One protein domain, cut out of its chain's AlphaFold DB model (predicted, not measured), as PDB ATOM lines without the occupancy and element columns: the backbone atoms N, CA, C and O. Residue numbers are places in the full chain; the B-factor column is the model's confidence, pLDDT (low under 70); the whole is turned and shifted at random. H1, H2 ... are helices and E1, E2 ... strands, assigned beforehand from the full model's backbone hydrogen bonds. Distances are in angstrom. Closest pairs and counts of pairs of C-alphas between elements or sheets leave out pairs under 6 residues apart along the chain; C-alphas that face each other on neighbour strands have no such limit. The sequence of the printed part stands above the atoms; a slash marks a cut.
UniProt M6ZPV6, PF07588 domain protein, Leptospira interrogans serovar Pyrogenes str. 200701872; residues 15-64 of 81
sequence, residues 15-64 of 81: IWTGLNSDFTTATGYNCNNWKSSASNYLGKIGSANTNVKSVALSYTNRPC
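AT A GLANCE: This is residues 15 to 64 of the 81 residues of the protein "PF07588 domain protein" of Leptospira interrogans serovar Pyrogenes str. 200701872 (UniProt M6ZPV6). A narrow two-strand antiparallel ribbon, E1 and E2, has a short helix near each end of E1, H1 by its start and H2 by its finish, while the long opening stretch, residues 15 to 30, loops along one side. The 50 printed residues hold H1, E1, H2, E2 in that order, a mixed class with 20 residues in named elements. The whole is compact, radius of gyration of the C-alphas 10.2 A, yet elongated, 31 by 19 by 12 A.

HOW THE PARTS SIT: Residues 15 to 16 pair antiparallel with residues 45 to 46 of E1, residues 42 to 47. H1, residues 31 to 34, comes closest to E1 at the C-alphas of Cys 31 and Gly 43, 4.9 A. E2, residues 60 to 63, is antiparallel to E1 at 134 degrees, with N 43 and O 62 2.8 A apart, within hydrogen-bond range. The closest C-alphas of E1 and H2, residues 53 to 58, are Gly 46 and Leu 57, 4.5 A. H1 and H2 are apart. In H2 every O i to N i+4 pair is within hydrogen-bond range; H1 is too short for one.

IN THESE COORDINATES: H1 begins at C-alpha 31 (10.688, -6.461, -14.943). E1 spans 16.5 A, H2 8.3 A and E2 10.5 A, ending at C-alpha 63 (12.208, 1.381, -15.327).

THE WHOLE: The farthest C-alphas, Ala 38 and Asn 51, are 30.7 A apart. The printed part has no cut, no link between named elements is long, and no printed residue is under 70 in pLDDT.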
ATOM      1  N   ILE A  15      16.708  -1.238  -3.408       91.50
ATOM      2  CA  ILE A  15      16.741  -2.662  -3.725       91.50
ATOM      3  C   ILE A  15      15.573  -3.016  -4.636       91.50
ATOM      4  O   ILE A  15      14.455  -2.538  -4.452       91.50
ATOM      5  N   TRP A  16      15.827  -3.859  -5.621       94.69
ATOM      6  CA  TRP A  16      14.792  -4.492  -6.418       94.69
ATOM      7  C   TRP A  16      14.050  -5.512  -5.553       94.69
ATOM      8  O   TRP A  16      14.672  -6.401  -4.973       94.69
ATOM      9  N   THR A  17      12.726  -5.390  -5.467       95.56
ATOM     10  CA  THR A  17      11.893  -6.306  -4.674       95.56
ATOM     11  C   THR A  17      10.886  -7.036  -5.548       95.56
ATOM     12  O   THR A  17      10.732  -8.246  -5.427       95.56
ATOM     13  N   GLY A  18      10.195  -6.326  -6.447       96.50
ATOM     14  CA  GLY A  18       9.050  -6.889  -7.170       96.50
ATOM     15  C   GLY A  18       7.878  -7.267  -6.253       96.50
ATOM     16  O   GLY A  18       7.053  -8.097  -6.639       96.50
ATOM     17  N   LEU A  19       7.803  -6.685  -5.050       96.88
ATOM     18  CA  LEU A  19       6.832  -7.036  -4.009       96.88
ATOM     19  C   LEU A  19       5.930  -5.857  -3.639       96.88
ATOM     20  O   LEU A  19       6.356  -4.704  -3.643       96.88
ATOM     21  N   ASN A  20       4.693  -6.155  -3.258       97.06
ATOM     22  CA  ASN A  20       3.814  -5.238  -2.538       97.06
ATOM     23  C   ASN A  20       4.209  -5.170  -1.049       97.06
ATOM     24  O   ASN A  20       5.000  -5.969  -0.545       97.06
ATOM     25  N   SER A  21       3.633  -4.221  -0.307       95.62
ATOM     26  CA  SER A  21       3.911  -4.041   1.129       95.62
ATOM     27  C   SER A  21       3.480  -5.219   2.015       95.62
ATOM     28  O   SER A  21       3.862  -5.284   3.182       95.62
ATOM     29  N   ASP A  22       2.675  -6.133   1.484       95.50
ATOM     30  CA  ASP A  22       2.190  -7.348   2.140       95.50
ATOM     31  C   ASP A  22       2.979  -8.610   1.737       95.50
ATOM     32  O   ASP A  22       2.546  -9.711   2.056       95.50
ATOM     33  N   PHE A  23       4.139  -8.451   1.083       92.88
ATOM     34  CA  PHE A  23       4.978  -9.529   0.535       92.88
ATOM     35  C   PHE A  23       4.368 -10.310  -0.639       92.88
ATOM     36  O   PHE A  23       4.982 -11.265  -1.115       92.88
ATOM     37  N   THR A  24       3.207  -9.911  -1.165       96.69
ATOM     38  CA  THR A  24       2.703 -10.497  -2.414       96.69
ATOM     39  C   THR A  24       3.491  -9.975  -3.615       96.69
ATOM     40  O   THR A  24       4.032  -8.868  -3.595       96.69
ATOM     41  N   THR A  25       3.549 -10.759  -4.691       96.19
ATOM     42  CA  THR A  25       4.167 -10.324  -5.948       96.19
ATOM     43  C   THR A  25       3.436  -9.108  -6.516       96.19
ATOM     44  O   THR A  25       2.222  -9.134  -6.724       96.19
ATOM     45  N   ALA A  26       4.182  -8.056  -6.846       96.50
ATOM     46  CA  ALA A  26       3.653  -6.900  -7.555       96.50
ATOM     47  C   ALA A  26       3.550  -7.212  -9.060       96.50
ATOM     48  O   ALA A  26       4.451  -6.902  -9.841       96.50
ATOM     49  N   THR A  27       2.460  -7.865  -9.469       95.25
ATOM     50  CA  THR A  27       2.213  -8.253 -10.869       95.25
ATOM     51  C   THR A  27       2.347  -7.059 -11.816       95.25
ATOM     52  O   THR A  27       1.750  -6.008 -11.596       95.25
ATOM     53  N   GLY A  28       3.150  -7.219 -12.872       95.00
ATOM     54  CA  GLY A  28       3.463  -6.154 -13.833       95.00
ATOM     55  C   GLY A  28       4.597  -5.212 -13.406       95.00
ATOM     56  O   GLY A  28       5.101  -4.468 -14.243       95.00
ATOM     57  N   TYR A  29       5.056  -5.289 -12.153       97.12
ATOM     58  CA  TYR A  29       6.147  -4.480 -11.594       97.12
ATOM     59  C   TYR A  29       7.323  -5.348 -11.144       97.12
ATOM     60  O   TYR A  29       7.907  -5.155 -10.078       97.12
ATOM     61  N   ASN A  30       7.671  -6.334 -11.960       95.38
ATOM     62  CA  ASN A  30       8.764  -7.261 -11.703       95.38
ATOM     63  C   ASN A  30       9.648  -7.453 -12.940       95.38
ATOM     64  O   ASN A  30      10.161  -8.544 -13.155       95.38
ATOM     65  N   CYS A  31       9.791  -6.427 -13.786       95.31
ATOM     66  CA  CYS A  31      10.688  -6.461 -14.943       95.31
ATOM     67  C   CYS A  31      10.463  -7.661 -15.876       95.31
ATOM     68  O   CYS A  31      11.394  -8.378 -16.249       95.31
ATOM     69  N   ASN A  32       9.191  -7.895 -16.224       95.06
ATOM     70  CA  ASN A  32       8.750  -9.060 -16.994       95.06
ATOM     71  C   ASN A  32       9.204 -10.386 -16.351       95.06
ATOM     72  O   ASN A  32       9.825 -11.230 -16.998       95.06
ATOM     73  N   ASN A  33       8.920 -10.561 -15.059       95.00
ATOM     74  CA  ASN A  33       9.393 -11.691 -14.250       95.00
ATOM     75  C   ASN A  33      10.925 -11.822 -14.218       95.00
ATOM     76  O   ASN A  33      11.452 -12.927 -14.339       95.00
ATOM     77  N   TRP A  34      11.626 -10.696 -14.072       93.94
ATOM     78  CA  TRP A  34      13.087 -10.591 -14.026       93.94
ATOM     79  C   TRP A  34      13.783 -11.069 -15.306       93.94
ATOM     80  O   TRP A  34      14.944 -11.471 -15.279       93.94
ATOM     81  N   LYS A  35      13.076 -11.032 -16.443       95.12
ATOM     82  CA  LYS A  35      13.584 -11.482 -17.752       95.12
ATOM     83  C   LYS A  35      13.983 -10.338 -18.674       95.12
ATOM     84  O   LYS A  35      14.444 -10.596 -19.784       95.12
ATOM     85  N   SER A  36      13.767  -9.086 -18.273       91.75
ATOM     86  CA  SER A  36      14.086  -7.935 -19.112       91.75
ATOM     87  C   SER A  36      14.654  -6.773 -18.313       91.75
ATOM     88  O   SER A  36      14.165  -6.448 -17.237       91.75
ATOM     89  N   SER A  37      15.647  -6.112 -18.899       90.00
ATOM     90  CA  SER A  37      16.177  -4.824 -18.458       90.00
ATOM     91  C   SER A  37      15.702  -3.671 -19.346       90.00
ATOM     92  O   SER A  37      16.287  -2.600 -19.301       90.00
ATOM     93  N   ALA A  38      14.716  -3.878 -20.227       89.69
ATOM     94  CA  ALA A  38      14.269  -2.824 -21.131       89.69
ATOM     95  C   ALA A  38      13.467  -1.748 -20.376       89.69
ATOM     96  O   ALA A  38      12.654  -2.058 -19.503       89.69
ATOM     97  N   SER A  39      13.682  -0.482 -20.738       89.62
ATOM     98  CA  SER A  39      13.119   0.695 -20.058       89.62
ATOM     99  C   SER A  39      11.590   0.795 -20.117       89.62
ATOM    100  O   SER A  39      10.976   1.500 -19.318       89.62
ATOM    101  N   ASN A  40      10.952   0.078 -21.044       91.88
ATOM    102  CA  ASN A  40       9.498  -0.003 -21.166       91.88
ATOM    103  C   ASN A  40       8.853  -0.958 -20.146       91.88
ATOM    104  O   ASN A  40       7.632  -0.944 -19.994       91.88
ATOM    105  N   TYR A  41       9.644  -1.786 -19.457       94.38
ATOM    106  CA  TYR A  41       9.176  -2.548 -18.306       94.38
ATOM    107  C   TYR A  41       9.447  -1.788 -17.016       94.38
ATOM    108  O   TYR A  41      10.420  -1.044 -16.896       94.38
ATOM    109  N   LEU A  42       8.588  -2.026 -16.026       95.38
ATOM    110  CA  LEU A  42       8.735  -1.477 -14.689       95.38
ATOM    111  C   LEU A  42       9.040  -2.592 -13.690       95.38
ATOM    112  O   LEU A  42       8.523  -3.710 -13.779       95.38
ATOM    113  N   GLY A  43       9.867  -2.261 -12.713       95.69
ATOM    114  CA  GLY A  43      10.088  -3.046 -11.513       95.69
ATOM    115  C   GLY A  43       9.682  -2.245 -10.283       95.69
ATOM    116  O   GLY A  43       9.699  -1.010 -10.292       95.69
ATOM    117  N   LYS A  44       9.356  -2.943  -9.205       96.38
ATOM    118  CA  LYS A  44       9.127  -2.346  -7.897       96.38
ATOM    119  C   LYS A  44      10.401  -2.386  -7.063       96.38
ATOM    120  O   LYS A  44      11.058  -3.428  -6.984       96.38
ATOM    121  N   ILE A  45      10.726  -1.249  -6.455       94.44
ATOM    122  CA  ILE A  45      11.874  -1.094  -5.562       94.44
ATOM    123  C   ILE A  45      11.440  -0.830  -4.125       94.44
ATOM    124  O   ILE A  45      10.407  -0.204  -3.876       94.44
ATOM    125  N   GLY A  46      12.278  -1.261  -3.193       93.81
ATOM    126  CA  GLY A  46      12.251  -0.908  -1.781       93.81
ATOM    127  C   GLY A  46      13.460  -0.064  -1.380       93.81
ATOM    128  O   GLY A  46      14.348   0.191  -2.198       93.81
ATOM    129  N   SER A  47      13.495   0.366  -0.119       90.25
ATOM    130  CA  SER A  47      14.644   1.048   0.489       90.25
ATOM    131  C   SER A  47      15.245   0.211   1.621       90.25
ATOM    132  O   SER A  47      14.565  -0.094   2.589       90.25
ATOM    133  N   ALA A  48      16.530  -0.118   1.536       86.19
ATOM    134  CA  ALA A  48      17.321  -0.742   2.594       86.19
ATOM    135  C   ALA A  48      17.614   0.222   3.762       86.19
ATOM    136  O   ALA A  48      17.900  -0.217   4.871       86.19
ATOM    137  N   ASN A  49      17.485   1.535   3.547       84.19
ATOM    138  CA  ASN A  49      17.773   2.566   4.548       84.19
ATOM    139  C   ASN A  49      16.503   2.989   5.308       84.19
ATOM    140  O   ASN A  49      16.229   4.179   5.472       84.19
ATOM    141  N   THR A  50      15.663   2.035   5.712       83.81
ATOM    142  CA  THR A  50      14.419   2.323   6.438       83.81
ATOM    143  C   THR A  50      14.036   1.195   7.389       83.81
ATOM    144  O   THR A  50      14.301   0.025   7.135       83.81
ATOM    145  N   ASN A  51      13.349   1.550   8.472       84.31
ATOM    146  CA  ASN A  51      12.680   0.616   9.379       84.31
ATOM    147  C   ASN A  51      11.174   0.469   9.075       84.31
ATOM    148  O   ASN A  51      10.473  -0.283   9.751       84.31
ATOM    149  N   VAL A  52      10.651   1.182   8.072       88.62
ATOM    150  CA  VAL A  52       9.234   1.130   7.698       88.62
ATOM    151  C   VAL A  52       9.017   0.015   6.676       88.62
ATOM    152  O   VAL A  52       9.398   0.147   5.515       88.62
ATOM    153  N   LYS A  53       8.344  -1.069   7.082       89.06
ATOM    154  CA  LYS A  53       8.101  -2.268   6.253       89.06
ATOM    155  C   LYS A  53       7.584  -1.956   4.841       89.06
ATOM    156  O   LYS A  53       8.078  -2.514   3.866       89.06
ATOM    157  N   SER A  54       6.589  -1.077   4.714       92.62
ATOM    158  CA  SER A  54       6.008  -0.735   3.409       92.62
ATOM    159  C   SER A  54       7.013  -0.051   2.482       92.62
ATOM    160  O   SER A  54       6.993  -0.301   1.281       92.62
ATOM    161  N   VAL A  55       7.927   0.749   3.034       91.44
ATOM    162  CA  VAL A  55       8.992   1.435   2.291       91.44
ATOM    163  C   VAL A  55      10.136   0.471   1.970       91.44
ATOM    164  O   VAL A  55      10.676   0.510   0.866       91.44
ATOM    165  N   ALA A  56      10.467  -0.435   2.891       91.56
ATOM    166  CA  ALA A  56      11.486  -1.459   2.677       91.56
ATOM    167  C   ALA A  56      11.127  -2.416   1.529       91.56
ATOM    168  O   ALA A  56      12.017  -2.890   0.831       91.56
ATOM    169  N   LEU A  57       9.832  -2.664   1.302       93.56
ATOM    170  CA  LEU A  57       9.349  -3.604   0.283       93.56
ATOM    171  C   LEU A  57       8.814  -2.930  -0.987       93.56
ATOM    172  O   LEU A  57       9.018  -3.448  -2.079       93.56
ATOM    173  N   SER A  58       8.104  -1.806  -0.863       95.56
ATOM    174  CA  SER A  58       7.300  -1.214  -1.942       95.56
ATOM    175  C   SER A  58       7.355   0.317  -1.898       95.56
ATOM    176  O   SER A  58       6.335   0.987  -1.720       95.56
ATOM    177  N   TYR A  59       8.544   0.884  -2.091       93.69
ATOM    178  CA  TYR A  59       8.736   2.332  -2.125       93.69
ATOM    179  C   TYR A  59       8.155   2.973  -3.394       93.69
ATOM    180  O   TYR A  59       7.321   3.871  -3.303       93.69
ATOM    181  N   THR A  60       8.577   2.525  -4.583       93.69
ATOM    182  CA  THR A  60       8.086   3.066  -5.866       93.69
ATOM    183  C   THR A  60       8.376   2.125  -7.040       93.69
ATOM    184  O   THR A  60       9.023   1.090  -6.873       93.69
ATOM    185  N   ASN A  61       7.901   2.488  -8.232       94.88
ATOM    186  CA  ASN A  61       8.175   1.789  -9.484       94.88
ATOM    187  C   ASN A  61       9.278   2.507 -10.268       94.88
ATOM    188  O   ASN A  61       9.321   3.739 -10.321       94.88
ATOM    189  N   ARG A  62      10.156   1.738 -10.909       93.31
ATOM    190  CA  ARG A  62      11.275   2.244 -11.707       93.31
ATOM    191  C   ARG A  62      11.405   1.457 -13.013       93.31
ATOM    192  O   ARG A  62      11.140   0.255 -12.997       93.31
ATOM    193  N   PRO A  63      11.807   2.101 -14.124       93.12
ATOM    194  CA  PRO A  63      12.208   1.381 -15.327       93.12
ATOM    195  C   PRO A  63      13.296   0.337 -15.043       93.12
ATOM    196  O   PRO A  63      14.124   0.518 -14.150       93.12
ATOM    197  N   CYS A  64      13.288  -0.772 -15.773       92.19
ATOM    198  CA  CYS A  64      14.174  -1.909 -15.487       92.19
ATOM    199  C   CYS A  64      15.634  -1.712 -15.925       92.19
ATOM    200  O   CYS A  64      16.482  -2.541 -15.599       92.19
TER     201      CYS A  64